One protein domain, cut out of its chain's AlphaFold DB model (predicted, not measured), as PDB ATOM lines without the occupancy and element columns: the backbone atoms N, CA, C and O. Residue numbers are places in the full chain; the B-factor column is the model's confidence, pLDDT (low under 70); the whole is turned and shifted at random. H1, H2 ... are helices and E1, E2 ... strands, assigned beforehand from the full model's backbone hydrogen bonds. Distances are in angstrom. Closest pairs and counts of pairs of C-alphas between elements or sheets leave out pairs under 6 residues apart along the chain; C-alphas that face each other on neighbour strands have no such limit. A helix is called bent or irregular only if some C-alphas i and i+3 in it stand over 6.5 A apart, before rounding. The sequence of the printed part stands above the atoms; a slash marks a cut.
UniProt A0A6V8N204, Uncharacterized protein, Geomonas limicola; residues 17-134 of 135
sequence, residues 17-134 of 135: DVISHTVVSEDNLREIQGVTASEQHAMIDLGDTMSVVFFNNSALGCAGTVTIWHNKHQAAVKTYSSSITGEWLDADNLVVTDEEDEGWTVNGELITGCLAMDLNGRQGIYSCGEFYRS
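Overview. This is residues 17 to 134 of the 135 residues of an uncharacterized protein of Geomonas limicola (UniProt A0A6V8N204). One long, strongly twisted sheet of nine strands folds at E6 into two leaves, E1 to E5 and E7 to E9, that are partly face to face. The short helix H1 covers part of one face near the E1 edge, and H2 only grazes the sheet. The printed part has 118 residues, with nine named strands and two named helices in the order E1 H1 H2 E2 E3 E4 E5 E6 E7 E8 E9. The sheet runs E1 E2 E3 E4 E5 E6 E7 E8 E9, all antiparallel, and the class is mixed, helices and strands. The whole is compact by its radius of gyration of the C-alphas, 15.0 A, yet elongated, spanning 53 by 29 by 22 A.

Arrangement. Start at edge strand E1, residues 17 to 21, and look across to E2, residues 50 to 57: N 19 and O 52 are within hydrogen-bond range at 2.9 A. H1, residues 26 to 35, is on the sheet at a height of 10.3 A, over E2 and only just over E1, with 3 C-alphas; its closest C-alphas to E2 are Ile 32 and Val 52, 7.6 A. H2, residues 38 to 43, only grazes the sheet with residues 39 to 43. H1 has 4 of 6 O i to N i+4 pairs within range; H2 has 0 of 2, but 2 of 3 O i to N i+3 pairs. From E2 follow a meander, each strand the antiparallel neighbour of the one before: E3, residues 62 to 69 (N 53 to O 66, 2.8 A); E4, residues 74 to 79 (N 67 to O 76, 2.8 A); E5, residues 83 to 89 (N 77 to O 84, 2.8 A); E6, residues 94 to 104 (N 87 to O 96, 2.8 A); E7, residues 110 to 118 (N 101 to O 113, 2.8 A); E8, residues 123 to 127 (N 116 to O 124, 2.9 A); and edge strand E9, residues 130 to 133 (N 125 to O 132, 2.8 A). E6 is the hinge of the folded sheet, one sheet bent back on itself into two leaves that face each other, E1 E2 E3 E4 E5 and E7 E8 E9; E6 bends by 106 degrees at residue 98, and E7 bends by 76 degrees at residue 114. Between the leaves, the closest C-alphas of E4 and E7 are Val 77 and Met 117, 7.4 A.

Along the chain. Find C-alpha 17, where E1 begins, at (23.680, -24.052, -14.264). E2 is 22.3 A long, E3 22.6 A, E7 21.1 A and E6 20.0 A; H1 is 15.1 A. E9 ends at C-alpha 133, (42.201, -11.980, -8.129).

Size, cuts and confidence. The C-alphas farthest apart, Asp 27 and Gly 108, are 52.5 A apart. The printed part has no cut, and no link is long. The mean pLDDT of the printed part is 91.6, and no printed residue is under 70.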
ATOM      1  N   ASP A  17      25.120 -23.831 -14.193       85.44
ATOM      2  CA  ASP A  17      23.680 -24.052 -14.264       85.44
ATOM      3  C   ASP A  17      22.973 -22.945 -13.481       85.44
ATOM      4  O   ASP A  17      23.303 -22.671 -12.328       85.44
ATOM      5  N   VAL A  18      22.012 -22.277 -14.121       87.81
ATOM      6  CA  VAL A  18      21.325 -21.115 -13.548       87.81
ATOM      7  C   VAL A  18      19.847 -21.414 -13.393       87.81
ATOM      8  O   VAL A  18      19.142 -21.655 -14.372       87.81
ATOM      9  N   ILE A  19      19.376 -21.321 -12.157       90.12
ATOM     10  CA  ILE A  19      17.960 -21.317 -11.808       90.12
ATOM     11  C   ILE A  19      17.591 -19.869 -11.510       90.12
ATOM     12  O   ILE A  19      18.312 -19.165 -10.807       90.12
ATOM     13  N   SER A  20      16.512 -19.362 -12.099       91.00
ATOM     14  CA  SER A  20      16.101 -17.970 -11.901       91.00
ATOM     15  C   SER A  20      14.598 -17.853 -11.771       91.00
ATOM     16  O   SER A  20      13.844 -18.392 -12.581       91.00
ATOM     17  N   HIS A  21      14.181 -17.089 -10.769       91.56
ATOM     18  CA  HIS A  21      12.789 -16.781 -10.503       91.56
ATOM     19  C   HIS A  21      12.620 -15.267 -10.440       91.56
ATOM     20  O   HIS A  21      13.298 -14.571  -9.686       91.56
ATOM     21  N   THR A  22      11.680 -14.754 -11.232       92.06
ATOM     22  CA  THR A  22      11.340 -13.327 -11.223       92.06
ATOM     23  C   THR A  22      10.751 -12.895  -9.886       92.06
ATOM     24  O   THR A  22      10.949 -11.758  -9.478       92.06
ATOM     25  N   VAL A  23      10.033 -13.800  -9.218       95.12
ATOM     26  CA  VAL A  23       9.484 -13.625  -7.875       95.12
ATOM     27  C   VAL A  23       9.513 -14.979  -7.160       95.12
ATOM     28  O   VAL A  23       9.075 -15.988  -7.724       95.12
ATOM     29  N   VAL A  24      10.003 -15.008  -5.924       95.44
ATOM     30  CA  VAL A  24       9.918 -16.157  -5.024       95.44
ATOM     31  C   VAL A  24       8.472 -16.303  -4.564       95.44
ATOM     32  O   VAL A  24       7.890 -15.387  -3.979       95.44
ATOM     33  N   SER A  25       7.883 -17.458  -4.849       96.31
ATOM     34  CA  SER A  25       6.529 -17.842  -4.464       96.31
ATOM     35  C   SER A  25       6.572 -19.105  -3.612       96.31
ATOM     36  O   SER A  25       7.564 -19.828  -3.605       96.31
ATOM     37  N   GLU A  26       5.473 -19.423  -2.934       95.38
ATOM     38  CA  GLU A  26       5.348 -20.681  -2.180       95.38
ATOM     39  C   GLU A  26       5.641 -21.923  -3.043       95.38
ATOM     40  O   GLU A  26       6.236 -22.893  -2.570       95.38
ATOM     41  N   ASP A  27       5.274 -21.878  -4.329       93.50
ATOM     42  CA  ASP A  27       5.457 -22.995  -5.257       93.50
ATOM     43  C   ASP A  27       6.937 -23.253  -5.581       93.50
ATOM     44  O   ASP A  27       7.350 -24.411  -5.671       93.50
ATOM     45  N   ASN A  28       7.744 -22.196  -5.744       93.19
ATOM     46  CA  ASN A  28       9.164 -22.321  -6.098       93.19
ATOM     47  C   ASN A  28      10.109 -22.273  -4.888       93.19
ATOM     48  O   ASN A  28      11.248 -22.723  -4.992       93.19
ATOM     49  N   LEU A  29       9.646 -21.818  -3.721       92.81
ATOM     50  CA  LEU A  29      10.484 -21.690  -2.527       92.81
ATOM     51  C   LEU A  29      11.152 -23.018  -2.145       92.81
ATOM     52  O   LEU A  29      12.320 -23.045  -1.766       92.81
ATOM     53  N   ARG A  30      10.437 -24.139  -2.299       91.94
ATOM     54  CA  ARG A  30      10.986 -25.479  -2.034       91.94
ATOM     55  C   ARG A  30      12.100 -25.866  -2.996       91.94
ATOM     56  O   ARG A  30      13.053 -26.514  -2.575       91.94
ATOM     57  N   GLU A  31      11.973 -25.493  -4.267       91.19
ATOM     58  CA  GLU A  31      13.026 -25.701  -5.261       91.19
ATOM     59  C   GLU A  31      14.270 -24.919  -4.842       91.19
ATOM     60  O   GLU A  31      15.325 -25.522  -4.682       91.19
ATOM     61  N   ILE A  32      14.110 -23.625  -4.533       92.50
ATOM     62  CA  ILE A  32      15.188 -22.718  -4.112       92.50
ATOM     63  C   ILE A  32      15.898 -23.222  -2.841       92.50
ATOM     64  O   ILE A  32      17.129 -23.250  -2.769       92.50
ATOM     65  N   GLN A  33      15.151 -23.663  -1.831       90.31
ATOM     66  CA  GLN A  33      15.731 -24.248  -0.616       90.31
ATOM     67  C   GLN A  33      16.426 -25.589  -0.893       90.31
ATOM     68  O   GLN A  33      17.419 -25.920  -0.251       90.31
ATOM     69  N   GLY A  34      15.944 -26.357  -1.872       89.00
ATOM     70  CA  GLY A  34      16.575 -27.603  -2.306       89.00
ATOM     71  C   GLY A  34      17.911 -27.409  -3.028       89.00
ATOM     72  O   GLY A  34      18.680 -28.363  -3.137       89.00
ATOM     73  N   VAL A  35      18.186 -26.193  -3.511       89.25
ATOM     74  CA  VAL A  35      19.379 -25.868  -4.305       89.25
ATOM     75  C   VAL A  35      20.404 -25.020  -3.552       89.25
ATOM     76  O   VAL A  35      21.605 -25.178  -3.756       89.25
ATOM     77  N   THR A  36      19.952 -24.142  -2.660       91.38
ATOM     78  CA  THR A  36      20.819 -23.254  -1.871       91.38
ATOM     79  C   THR A  36      21.354 -23.930  -0.607       91.38
ATOM     80  O   THR A  36      20.768 -24.882  -0.084       91.38
ATOM     81  N   ALA A  37      22.480 -23.435  -0.083       88.94
ATOM     82  CA  ALA A  37      23.041 -23.938   1.169       88.94
ATOM     83  C   ALA A  37      22.111 -23.625   2.355       88.94
ATOM     84  O   ALA A  37      21.544 -22.538   2.422       88.94
ATOM     85  N   SER A  38      22.011 -24.539   3.328       89.75
ATOM     86  CA  SER A  38      21.076 -24.405   4.462       89.75
ATOM     87  C   SER A  38      21.244 -23.110   5.264       89.75
ATOM     88  O   SER A  38      20.260 -22.569   5.757       89.75
ATOM     89  N   GLU A  39      22.467 -22.591   5.373       89.81
ATOM     90  CA  GLU A  39      22.760 -21.318   6.047       89.81
ATOM     91  C   GLU A  39      22.165 -20.095   5.328       89.81
ATOM     92  O   GLU A  39      21.842 -19.104   5.975       89.81
ATOM     93  N   GLN A  40      21.955 -20.177   4.009       91.44
ATOM     94  CA  GLN A  40      21.388 -19.096   3.200       91.44
ATOM     95  C   GLN A  40      19.852 -19.090   3.227       91.44
ATOM     96  O   GLN A  40      19.239 -18.090   2.865       91.44
ATOM     97  N   HIS A  41      19.209 -20.178   3.672       92.12
ATOM     98  CA  HIS A  41      17.746 -20.328   3.623       92.12
ATOM     99  C   HIS A  41      17.007 -19.261   4.429       92.12
ATOM    100  O   HIS A  41      15.933 -18.832   4.026       92.12
ATOM    101  N   ALA A  42      17.590 -18.808   5.541       90.31
ATOM    102  CA  ALA A  42      16.999 -17.777   6.393       90.31
ATOM    103  C   ALA A  42      16.970 -16.379   5.744       90.31
ATOM    104  O   ALA A  42      16.331 -15.481   6.282       90.31
ATOM    105  N   MET A  43      17.664 -16.186   4.617       91.12
ATOM    106  CA  MET A  43      17.732 -14.912   3.893       91.12
ATOM    107  C   MET A  43      16.713 -14.811   2.747       91.12
ATOM    108  O   MET A  43      16.633 -13.777   2.081       91.12
ATOM    109  N   ILE A  44      15.979 -15.895   2.476       93.94
ATOM    110  CA  ILE A  44      15.069 -16.020   1.338       93.94
ATOM    111  C   ILE A  44      13.654 -15.684   1.788       93.94
ATOM    112  O   ILE A  44      13.056 -16.434   2.560       93.94
ATOM    113  N   ASP A  45      13.108 -14.594   1.252       95.00
ATOM    114  CA  ASP A  45      11.752 -14.150   1.547       95.00
ATOM    115  C   ASP A  45      10.828 -14.350   0.340       95.00
ATOM    116  O   ASP A  45      11.227 -14.242  -0.823       95.00
ATOM    117  N   LEU A  46       9.544 -14.598   0.611       95.81
ATOM    118  CA  LEU A  46       8.518 -14.534  -0.430       95.81
ATOM    119  C   LEU A  46       8.490 -13.127  -1.033       95.81
ATOM    120  O   LEU A  46       8.483 -12.130  -0.313       95.81
ATOM    121  N   GLY A  47       8.413 -13.050  -2.359       95.31
ATOM    122  CA  GLY A  47       8.465 -11.784  -3.084       95.31
ATOM    123  C   GLY A  47       9.853 -11.401  -3.601       95.31
ATOM    124  O   GLY A  47       9.925 -10.519  -4.457       95.31
ATOM    125  N   ASP A  48      10.929 -12.059  -3.154       95.75
ATOM    126  CA  ASP A  48      12.281 -11.773  -3.651       95.75
ATOM    127  C   ASP A  48      12.427 -12.083  -5.146       95.75
ATOM    128  O   ASP A  48      11.790 -12.988  -5.676       95.75
ATOM    129  N   THR A  49      13.297 -11.359  -5.846       95.75
ATOM    130  CA  THR A  49      13.706 -11.713  -7.214       95.75
ATOM    131  C   THR A  49      15.074 -12.359  -7.132       95.75
ATOM    132  O   THR A  49      16.018 -11.720  -6.667       95.75
ATOM    133  N   MET A  50      15.207 -13.612  -7.576       94.56
ATOM    134  CA  MET A  50      16.402 -14.402  -7.282       94.56
ATOM    135  C   MET A  50      16.983 -15.152  -8.475       94.56
ATOM    136  O   MET A  50      16.261 -15.674  -9.328       94.56
ATOM    137  N   SER A  51      18.308 -15.283  -8.455       94.44
ATOM    138  CA  SER A  51      19.055 -16.224  -9.287       94.44
ATOM    139  C   SER A  51      19.940 -17.096  -8.405       94.44
ATOM    140  O   SER A  51      20.676 -16.585  -7.568       94.44
ATOM    141  N   VAL A  52      19.881 -18.410  -8.606       93.50
ATOM    142  CA  VAL A  52      20.801 -19.376  -8.006       93.50
ATOM    143  C   VAL A  52      21.673 -19.931  -9.122       93.50
ATOM    144  O   VAL A  52      21.173 -20.506 -10.089       93.50
ATOM    145  N   VAL A  53      22.977 -19.724  -9.005       91.06
ATOM    146  CA  VAL A  53      23.986 -20.152  -9.968       91.06
ATOM    147  C   VAL A  53      24.802 -21.266  -9.335       91.06
ATOM    148  O   VAL A  53      25.525 -21.050  -8.365       91.06
ATOM    149  N   PHE A  54      24.709 -22.459  -9.895       89.38
ATOM    150  CA  PHE A  54      25.629 -23.542  -9.599       89.38
ATOM    151  C   PHE A  54      26.820 -23.441 -10.523       89.38
ATOM    152  O   PHE A  54      26.647 -23.331 -11.736       89.38
ATOM    153  N   PHE A  55      28.020 -23.539  -9.968       87.62
ATOM    154  CA  PHE A  55      29.224 -23.619 -10.773       87.62
ATOM    155  C   PHE A  55      30.078 -24.808 -10.353       87.62
ATOM    156  O   PHE A  55      30.219 -25.135  -9.173       87.62
ATOM    157  N   ASN A  56      30.679 -25.446 -11.348       87.94
ATOM    158  CA  ASN A  56      31.721 -26.440 -11.175       87.94
ATOM    159  C   ASN A  56      32.868 -26.095 -12.121       87.94
ATOM    160  O   ASN A  56      32.732 -26.191 -13.341       87.94
ATOM    161  N   ASN A  57      33.995 -25.686 -11.549       83.62
ATOM    162  CA  ASN A  57      35.212 -25.354 -12.263       83.62
ATOM    163  C   ASN A  57      36.285 -26.405 -11.970       83.62
ATOM    164  O   ASN A  57      37.053 -26.311 -11.007       83.62
ATOM    165  N   SER A  58      36.363 -27.407 -12.845       81.56
ATOM    166  CA  SER A  58      37.278 -28.539 -12.678       81.56
ATOM    167  C   SER A  58      38.750 -28.127 -12.757       81.56
ATOM    168  O   SER A  58      39.593 -28.759 -12.130       81.56
ATOM    169  N   ALA A  59      39.066 -27.056 -13.495       80.62
ATOM    170  CA  ALA A  59      40.435 -26.558 -13.633       80.62
ATOM    171  C   ALA A  59      40.976 -25.944 -12.333       80.62
ATOM    172  O   ALA A  59      42.183 -25.950 -12.109       80.62
ATOM    173  N   LEU A  60      40.085 -25.427 -11.483       77.19
ATOM    174  CA  LEU A  60      40.422 -24.839 -10.185       77.19
ATOM    175  C   LEU A  60      40.113 -25.768  -9.010       77.19
ATOM    176  O   LEU A  60      40.355 -25.394  -7.868       77.19
ATOM    177  N   GLY A  61      39.535 -26.945  -9.270       82.31
ATOM    178  CA  GLY A  61      39.028 -27.824  -8.216       82.31
ATOM    179  C   GLY A  61      37.971 -27.150  -7.335       82.31
ATOM    180  O   GLY A  61      37.852 -27.492  -6.162       82.31
ATOM    181  N   CYS A  62      37.235 -26.176  -7.880       84.81
ATOM    182  CA  CYS A  62      36.290 -25.353  -7.135       84.81
ATOM    183  C   CYS A  62      34.868 -25.595  -7.640       84.81
ATOM    184  O   CYS A  62      34.619 -25.581  -8.845       84.81
ATOM    185  N   ALA A  63      33.934 -25.802  -6.721       89.75
ATOM    186  CA  ALA A  63      32.513 -25.888  -7.014       89.75
ATOM    187  C   ALA A  63      31.724 -25.221  -5.890       89.75
ATOM    188  O   ALA A  63      32.173 -25.191  -4.737       89.75
ATOM    189  N   GLY A  64      30.551 -24.698  -6.228       91.44
ATOM    190  CA  GLY A  64      29.754 -23.950  -5.275       91.44
ATOM    191  C   GLY A  64      28.425 -23.460  -5.818       91.44
ATOM    192  O   GLY A  64      28.019 -23.767  -6.943       91.44
ATOM    193  N   THR A  65      27.756 -22.687  -4.974       92.88
ATOM    194  CA  THR A  65      26.506 -22.000  -5.275       92.88
ATOM    195  C   THR A  65      26.673 -20.507  -5.064       92.88
ATOM    196  O   THR A  65      27.258 -20.071  -4.073       92.88
ATOM    197  N   VAL A  66      26.133 -19.721  -5.987       93.12
ATOM    198  CA  VAL A  66      25.921 -18.287  -5.815       93.12
ATOM    199  C   VAL A  66      24.429 -18.038  -5.759       93.12
ATOM    200  O   VAL A  66      23.698 -18.434  -6.661       93.12
ATOM    201  N   THR A  67      23.982 -17.372  -4.710       95.19
ATOM    202  CA  THR A  67      22.595 -16.960  -4.530       95.19
ATOM    203  C   THR A  67      22.550 -15.447  -4.644       95.19
ATOM    204  O   THR A  67      23.250 -14.771  -3.899       95.19
ATOM    205  N   ILE A  68      21.771 -14.915  -5.584       95.12
ATOM    206  CA  ILE A  68      21.651 -13.480  -5.870       95.12
ATOM    207  C   ILE A  68      20.220 -13.049  -5.559       95.12
ATOM    208  O   ILE A  68      19.278 -13.621  -6.110       95.12
ATOM    209  N   TRP A  69      20.066 -12.030  -4.717       95.75
ATOM    210  CA  TRP A  69      18.804 -11.365  -4.392       95.75
ATOM    211  C   TRP A  69      18.760 -10.000  -5.090       95.75
ATOM    212  O   TRP A  69      19.200  -8.985  -4.547       95.75
ATOM    213  N   HIS A  70      18.228  -9.971  -6.314       94.00
ATOM    214  CA  HIS A  70      18.274  -8.809  -7.216       94.00
ATOM    215  C   HIS A  70      17.616  -7.559  -6.625       94.00
ATOM    216  O   HIS A  70      18.138  -6.458  -6.749       94.00
ATOM    217  N   ASN A  71      16.486  -7.717  -5.938       94.06
ATOM    218  CA  ASN A  71      15.758  -6.621  -5.289       94.06
ATOM    219  C   ASN A  71      16.436  -6.104  -4.007       94.06
ATOM    220  O   ASN A  71      16.101  -5.014  -3.546       94.06
ATOM    221  N   LYS A  72      17.356  -6.881  -3.425       94.19
ATOM    222  CA  LYS A  72      18.122  -6.520  -2.224       94.19
ATOM    223  C   LYS A  72      19.532  -6.018  -2.562       94.19
ATOM    224  O   LYS A  72      20.222  -5.567  -1.656       94.19
ATOM    225  N   HIS A  73      19.954  -6.099  -3.829       94.62
ATOM    226  CA  HIS A  73      21.338  -5.861  -4.267       94.62
ATOM    227  C   HIS A  73      22.362  -6.669  -3.454       94.62
ATOM    228  O   HIS A  73      23.456  -6.204  -3.157       94.62
ATOM    229  N   GLN A  74      21.991  -7.891  -3.071       95.56
ATOM    230  CA  GLN A  74      22.816  -8.766  -2.245       95.56
ATOM    231  C   GLN A  74      23.071 -10.084  -2.951       95.56
ATOM    232  O   GLN A  74      22.247 -10.561  -3.734       95.56
ATOM    233  N   ALA A  75      24.194 -10.704  -2.623       95.44
ATOM    234  CA  ALA A  75      24.501 -12.056  -3.037       95.44
ATOM    235  C   ALA A  75      25.319 -12.790  -1.976       95.44
ATOM    236  O   ALA A  75      25.937 -12.190  -1.097       95.44
ATOM    237  N   ALA A  76      25.311 -14.113  -2.060       94.94
ATOM    238  CA  ALA A  76      26.125 -14.982  -1.232       94.94
ATOM    239  C   ALA A  76      26.745 -16.076  -2.093       94.94
ATOM    240  O   ALA A  76      26.053 -16.698  -2.900       94.94
ATOM    241  N   VAL A  77      28.034 -16.338  -1.895       93.31
ATOM    242  CA  VAL A  77      28.742 -17.457  -2.522       93.31
ATOM    243  C   VAL A  77      29.104 -18.472  -1.458       93.31
ATOM    244  O   VAL A  77      29.714 -18.122  -0.451       93.31
ATOM    245  N   LYS A  78      28.785 -19.742  -1.704       92.31
ATOM    246  CA  LYS A  78      29.229 -20.872  -0.891       92.31
ATOM    247  C   LYS A  78      30.039 -21.835  -1.743       92.31
ATOM    248  O   LYS A  78      29.534 -22.376  -2.722       92.31
ATOM    249  N   THR A  79      31.269 -22.102  -1.329       90.81
ATOM    250  CA  THR A  79      32.102 -23.194  -1.842       90.81
ATOM    251  C   THR A  79      32.296 -24.257  -0.758       90.81
ATOM    252  O   THR A  79      31.760 -24.154   0.350       90.81
ATOM    253  N   TYR A  80      33.078 -25.297  -1.057       85.75
ATOM    254  CA  TYR A  80      33.480 -26.281  -0.049       85.75
ATOM    255  C   TYR A  80      34.355 -25.680   1.067       85.75
ATOM    256  O   TYR A  80      34.271 -26.125   2.210       85.75
ATOM    257  N   SER A  81      35.198 -24.692   0.752       85.00
ATOM    258  CA  SER A  81      36.203 -24.149   1.677       85.00
ATOM    259  C   SER A  81      35.853 -22.774   2.242       85.00
ATOM    260  O   SER A  81      36.399 -22.391   3.273       85.00
ATOM    261  N   SER A  82      34.961 -22.028   1.593       87.50
ATOM    262  CA  SER A  82      34.664 -20.636   1.933       87.50
ATOM    263  C   SER A  82      33.189 -20.295   1.729       87.50
ATOM    264  O   SER A  82      32.485 -20.915   0.933       87.50
ATOM    265  N   SER A  83      32.711 -19.304   2.479       90.06
ATOM    266  CA  SER A  83      31.392 -18.697   2.307       90.06
ATOM    267  C   SER A  83      31.553 -17.196   2.470       90.06
ATOM    268  O   SER A  83      32.191 -16.778   3.436       90.06
ATOM    269  N   ILE A  84      31.017 -16.411   1.540       92.88
ATOM    270  CA  ILE A  84      30.929 -14.958   1.689       92.88
ATOM    271  C   ILE A  84      29.520 -14.483   1.354       92.88
ATOM    272  O   ILE A  84      28.843 -15.070   0.510       92.88
ATOM    273  N   THR A  85      29.115 -13.389   1.986       95.19
ATOM    274  CA  THR A  85      27.854 -12.692   1.732       95.19
ATOM    275  C   THR A  85      28.161 -11.209   1.616       95.19
ATOM    276  O   THR A  85      28.945 -10.690   2.405       95.19
ATOM    277  N   GLY A  86      27.560 -10.530   0.644       95.81
ATOM    278  CA  GLY A  86      27.873  -9.136   0.375       95.81
ATOM    279  C   GLY A  86      26.944  -8.477  -0.636       95.81
ATOM    280  O   GLY A  86      25.889  -9.016  -0.984       95.81
ATOM    281  N   GLU A  87      27.346  -7.299  -1.096       96.69
ATOM    282  CA  GLU A  87      26.693  -6.578  -2.182       96.69
ATOM    283  C   GLU A  87      26.916  -7.307  -3.511       96.69
ATOM    284  O   GLU A  87      27.999  -7.830  -3.784       96.69
ATOM    285  N   TRP A  88      25.876  -7.349  -4.341       95.38
ATOM    286  CA  TRP A  88      25.971  -7.868  -5.699       95.38
ATOM    287  C   TRP A  88      26.303  -6.748  -6.686       95.38
ATOM    288  O   TRP A  88      25.492  -5.848  -6.909       95.38
ATOM    289  N   LEU A  89      27.472  -6.837  -7.325       93.75
ATOM    290  CA  LEU A  89      27.884  -5.922  -8.387       93.75
ATOM    291  C   LEU A  89      27.596  -6.527  -9.763       93.75
ATOM    292  O   LEU A  89      28.402  -7.281 -10.311       93.75
ATOM    293  N   ASP A  90      26.459  -6.144 -10.347       88.12
ATOM    294  CA  ASP A  90      25.991  -6.627 -11.655       88.12
ATOM    295  C   ASP A  90      27.007  -6.425 -12.791       88.12
ATOM    296  O   ASP A  90      27.165  -7.289 -13.652       88.12
ATOM    297  N   ALA A  91      27.691  -5.274 -12.813       87.94
ATOM    298  CA  ALA A  91      28.610  -4.920 -13.896       87.94
ATOM    299  C   ALA A  91      29.814  -5.873 -13.976       87.94
ATOM    300  O   ALA A  91      30.249  -6.230 -15.072       87.94
ATOM    301  N   ASP A  92      30.293  -6.318 -12.815       87.88
ATOM    302  CA  ASP A  92      31.509  -7.119 -12.675       87.88
ATOM    303  C   ASP A  92      31.214  -8.597 -12.362       87.88
ATOM    304  O   ASP A  92      32.105  -9.442 -12.450       87.88
ATOM    305  N   ASN A  93      29.953  -8.933 -12.067       90.25
ATOM    306  CA  ASN A  93      29.504 -10.242 -11.588       90.25
ATOM    307  C   ASN A  93      30.249 -10.692 -10.318       90.25
ATOM    308  O   ASN A  93      30.784 -11.807 -10.256       90.25
ATOM    309  N   LEU A  94      30.297  -9.805  -9.321       93.00
ATOM    310  CA  LEU A  94      31.029 -10.004  -8.069       93.00
ATOM    311  C   LEU A  94      30.108  -9.926  -6.858       93.00
ATOM    312  O   LEU A  94      29.180  -9.120  -6.815       93.00
ATOM    313  N   VAL A  95      30.434 -10.727  -5.848       95.25
ATOM    314  CA  VAL A  95      29.946 -10.540  -4.480       95.25
ATOM    315  C   VAL A  95      31.032  -9.813  -3.703       95.25
ATOM    316  O   VAL A  95      32.129 -10.353  -3.573       95.25
ATOM    317  N   VAL A  96      30.747  -8.607  -3.213       96.44
ATOM    318  CA  VAL A  96      31.708  -7.755  -2.493       96.44
ATOM    319  C   VAL A  96      31.277  -7.616  -1.041       96.44
ATOM    320  O   VAL A  96      30.145  -7.222  -0.768       96.44
ATOM    321  N   THR A  97      32.153  -7.974  -0.107       96.56
ATOM    322  CA  THR A  97      31.880  -7.867   1.331       96.56
ATOM    323  C   THR A  97      32.247  -6.476   1.858       96.56
ATOM    324  O   THR A  97      32.827  -5.647   1.158       96.56
ATOM    325  N   ASP A  98      31.904  -6.210   3.113       94.06
ATOM    326  CA  ASP A  98      32.372  -5.051   3.876       94.06
ATOM    327  C   ASP A  98      33.731  -5.291   4.561       94.06
ATOM    328  O   ASP A  98      34.269  -4.387   5.201       94.06
ATOM    329  N   GLU A  99      34.298  -6.493   4.427       95.06
ATOM    330  CA  GLU A  99      35.606  -6.842   4.977       95.06
ATOM    331  C   GLU A  99      36.712  -6.279   4.085       95.06
ATOM    332  O   GLU A  99      36.766  -6.570   2.891       95.06
ATOM    333  N   GLU A 100      37.612  -5.482   4.659       94.62
ATOM    334  CA  GLU A 100      38.787  -4.972   3.953       94.62
ATOM    335  C   GLU A 100      39.948  -5.973   4.007       94.62
ATOM    336  O   GLU A 100      40.184  -6.621   5.029       94.62
ATOM    337  N   ASP A 101      40.702  -6.053   2.914       95.00
ATOM    338  CA  ASP A 101      41.929  -6.837   2.805       95.00
ATOM    339  C   ASP A 101      43.006  -6.052   2.034       95.00
ATOM    340  O   ASP A 101      42.725  -5.088   1.307       95.00
ATOM    341  N   GLU A 102      44.260  -6.467   2.200       94.31
ATOM    342  CA  GLU A 102      45.408  -5.900   1.501       94.31
ATOM    343  C   GLU A 102      46.196  -6.960   0.730       94.31
ATOM    344  O   GLU A 102      46.404  -8.092   1.162       94.31
ATOM    345  N   GLY A 103      46.668  -6.578  -0.452       91.44
ATOM    346  CA  GLY A 103      47.389  -7.457  -1.358       91.44
ATOM    347  C   GLY A 103      48.433  -6.698  -2.153       91.44
ATOM    348  O   GLY A 103      48.507  -5.474  -2.117       91.44
ATOM    349  N   TRP A 104      49.276  -7.434  -2.867       92.56
ATOM    350  CA  TRP A 104      50.318  -6.850  -3.707       92.56
ATOM    351  C   TRP A 104      50.127  -7.319  -5.145       92.56
ATOM    352  O   TRP A 104      49.938  -8.513  -5.391       92.56
ATOM    353  N   THR A 105      50.195  -6.399  -6.109       89.62
ATOM    354  CA  THR A 105      50.203  -6.767  -7.528       89.62
ATOM    355  C   THR A 105      51.465  -7.553  -7.868       89.62
ATOM    356  O   THR A 105      52.481  -7.502  -7.170       89.62
ATOM    357  N   VAL A 106      51.458  -8.219  -9.026       86.62
ATOM    358  CA  VAL A 106      52.663  -8.855  -9.590       86.62
ATOM    359  C   VAL A 106      53.806  -7.862  -9.852       86.62
ATOM    360  O   VAL A 106      54.959  -8.276  -9.944       86.62
ATOM    361  N   ASN A 107      53.498  -6.563  -9.948       91.00
ATOM    362  CA  ASN A 107      54.475  -5.487 -10.105       91.00
ATOM    363  C   ASN A 107      54.971  -4.931  -8.756       91.00
ATOM    364  O   ASN A 107      55.833  -4.055  -8.742       91.00
ATOM    365  N   GLY A 108      54.454  -5.439  -7.632       91.19
ATOM    366  CA  GLY A 108      54.820  -5.011  -6.284       91.19
ATOM    367  C   GLY A 108      54.087  -3.763  -5.788       91.19
ATOM    368  O   GLY A 108      54.586  -3.092  -4.889       91.19
ATOM    369  N   GLU A 109      52.935  -3.423  -6.366       93.25
ATOM    370  CA  GLU A 109      52.104  -2.304  -5.908       93.25
ATOM    371  C   GLU A 109      51.139  -2.787  -4.822       93.25
ATOM    372  O   GLU A 109      50.484  -3.814  -4.998       93.25
ATOM    373  N   LEU A 110      51.042  -2.051  -3.712       94.00
ATOM    374  CA  LEU A 110      50.074  -2.335  -2.653       94.00
ATOM    375  C   LEU A 110      48.657  -1.995  -3.133       94.00
ATOM    376  O   LEU A 110      48.418  -0.903  -3.649       94.00
ATOM    377  N   ILE A 111      47.725  -2.912  -2.904       95.12
ATOM    378  CA  ILE A 111      46.291  -2.742  -3.119       95.12
ATOM    379  C   ILE A 111      45.596  -2.920  -1.775       95.12
ATOM    380  O   ILE A 111      45.879  -3.871  -1.052       95.12
ATOM    381  N   THR A 112      44.646  -2.040  -1.486       95.31
ATOM    382  CA  THR A 112      43.727  -2.159  -0.351       95.31
ATOM    383  C   THR A 112      42.307  -2.006  -0.875       95.31
ATOM    384  O   THR A 112      42.053  -1.144  -1.722       95.31
ATOM    385  N   GLY A 113      41.387  -2.843  -0.413       95.81
ATOM    386  CA  GLY A 113      39.992  -2.801  -0.840       95.81
ATOM    387  C   GLY A 113      39.147  -3.854  -0.141       95.81
ATOM    388  O   GLY A 113      39.601  -4.478   0.810       95.81
ATOM    389  N   CYS A 114      37.929  -4.057  -0.626       96.88
ATOM    390  CA  CYS A 114      37.010  -5.036  -0.056       96.88
ATOM    391  C   CYS A 114      37.324  -6.444  -0.562       96.88
ATOM    392  O   CYS A 114      37.638  -6.627  -1.742       96.88
ATOM    393  N   LEU A 115      37.162  -7.452   0.287       95.56
ATOM    394  CA  LEU A 115      37.156  -8.842  -0.139       95.56
ATOM    395  C   LEU A 115      35.984  -9.064  -1.105       95.56
ATOM    396  O   LEU A 115      34.842  -8.676  -0.856       95.56
ATOM    397  N   ALA A 116      36.264  -9.710  -2.230       95.38
ATOM    398  CA  ALA A 116      35.266 -10.015  -3.239       95.38
ATOM    399  C   ALA A 116      35.440 -11.430  -3.789       95.38
ATOM    400  O   ALA A 116      36.539 -11.992  -3.774       95.38
ATOM    401  N   MET A 117      34.355 -12.012  -4.297       93.44
ATOM    402  CA  MET A 117      34.379 -13.310  -4.964       93.44
ATOM    403  C   MET A 117      33.622 -13.269  -6.288       93.44
ATOM    404  O   MET A 117      32.504 -12.756  -6.360       93.44
ATOM    405  N   ASP A 118      34.233 -13.835  -7.329       89.31
ATOM    406  CA  ASP A 118      33.581 -14.014  -8.628       89.31
ATOM    407  C   ASP A 118      32.724 -15.289  -8.683       89.31
ATOM    408  O   ASP A 118      32.785 -16.164  -7.816       89.31
ATOM    409  N   LEU A 119      31.939 -15.425  -9.752       83.31
ATOM    410  CA  LEU A 119      31.061 -16.581  -9.983       83.31
ATOM    411  C   LEU A 119      31.790 -17.922 -10.189       83.31
ATOM    412  O   LEU A 119      31.137 -18.944 -10.381       83.31
ATOM    413  N   ASN A 120      33.125 -17.944 -10.176       78.75
ATOM    414  CA  ASN A 120      33.924 -19.171 -10.200       78.75
ATOM    415  C   ASN A 120      34.454 -19.545  -8.811       78.75
ATOM    416  O   ASN A 120      35.271 -20.464  -8.694       78.75
ATOM    417  N   GLY A 121      34.045 -18.814  -7.772       80.38
ATOM    418  CA  GLY A 121      34.539 -18.995  -6.415       80.38
ATOM    419  C   GLY A 121      35.958 -18.468  -6.210       80.38
ATOM    420  O   GLY A 121      36.612 -18.870  -5.247       80.38
ATOM    421  N   ARG A 122      36.475 -17.613  -7.107       87.75
ATOM    422  CA  ARG A 122      37.791 -16.991  -6.912       87.75
ATOM    423  C   ARG A 122      37.654 -15.787  -6.007       87.75
ATOM    424  O   ARG A 122      36.911 -14.866  -6.334       87.75
ATOM    425  N   GLN A 123      38.409 -15.796  -4.918       91.44
ATOM    426  CA  GLN A 123      38.540 -14.650  -4.032       91.44
ATOM    427  C   GLN A 123      39.556 -13.647  -4.583       91.44
ATOM    428  O   GLN A 123      40.453 -13.995  -5.356       91.44
ATOM    429  N   GLY A 124      39.394 -12.398  -4.184       94.00
ATOM    430  CA  GLY A 124      40.289 -11.310  -4.528       94.00
ATOM    431  C   GLY A 124      39.900 -10.030  -3.809       94.00
ATOM    432  O   GLY A 124      39.016 -10.034  -2.954       94.00
ATOM    433  N   ILE A 125      40.540  -8.937  -4.198       95.69
ATOM    434  CA  ILE A 125      40.302  -7.606  -3.651       95.69
ATOM    435  C   ILE A 125      39.595  -6.766  -4.712       95.69
ATOM    436  O   ILE A 125      40.084  -6.645  -5.837       95.69
ATOM    437  N   TYR A 126      38.448  -6.188  -4.371       96.00
ATOM    438  CA  TYR A 126      37.787  -5.163  -5.171       96.00
ATOM    439  C   TYR A 126      38.224  -3.783  -4.685       96.00
ATOM    440  O   TYR A 126      37.983  -3.407  -3.537       96.00
ATOM    441  N   SER A 127      38.894  -3.026  -5.550       94.94
ATOM    442  CA  SER A 127      39.423  -1.705  -5.216       94.94
ATOM    443  C   SER A 127      39.338  -0.779  -6.420       94.94
ATOM    444  O   SER A 127      39.623  -1.182  -7.543       94.94
ATOM    445  N   CYS A 128      38.918   0.467  -6.196       91.69
ATOM    446  CA  CYS A 128      38.838   1.508  -7.229       91.69
ATOM    447  C   CYS A 128      38.083   1.114  -8.520       91.69
ATOM    448  O   CYS A 128      38.371   1.654  -9.585       91.69
ATOM    449  N   GLY A 129      37.094   0.219  -8.428       90.94
ATOM    450  CA  GLY A 129      36.326  -0.260  -9.583       90.94
ATOM    451  C   GLY A 129      36.985  -1.409 -10.355       90.94
ATOM    452  O   GLY A 129      36.503  -1.771 -11.423       90.94
ATOM    453  N   GLU A 130      38.073  -1.979  -9.836       92.69
ATOM    454  CA  GLU A 130      38.773  -3.120 -10.420       92.69
ATOM    455  C   GLU A 130      38.802  -4.310  -9.452       92.69
ATOM    456  O   GLU A 130      38.870  -4.149  -8.231       92.69
ATOM    457  N   PHE A 131      38.773  -5.526 -10.006       93.44
ATOM    458  CA  PHE A 131      38.863  -6.771  -9.242       93.44
ATOM    459  C   PHE A 131      40.211  -7.461  -9.445       93.44
ATOM    460  O   PHE A 131      40.528  -7.958 -10.531       93.44
ATOM    461  N   TYR A 132      40.980  -7.544  -8.364       92.88
ATOM    462  CA  TYR A 132      42.301  -8.155  -8.312       92.88
ATOM    463  C   TYR A 132      42.197  -9.551  -7.707       92.88
ATOM    464  O   TYR A 132      42.022  -9.716  -6.504       92.88
ATOM    465  N   ARG A 133      42.296 -10.577  -8.553       88.75
ATOM    466  CA  ARG A 133      42.201 -11.980  -8.129       88.75
ATOM    467  C   ARG A 133      43.407 -12.393  -7.289       88.75
ATOM    468  O   ARG A 133      44.543 -12.139  -7.688       88.75
ATOM    469  N   SER A 134      43.149 -13.121  -6.210       78.06
ATOM    470  CA  SER A 134      44.184 -13.859  -5.489       78.06
ATOM    471  C   SER A 134      44.640 -15.052  -6.338       78.06
ATOM    472  O   SER A 134      43.811 -15.731  -6.955       78.06
TER     473      SER A 134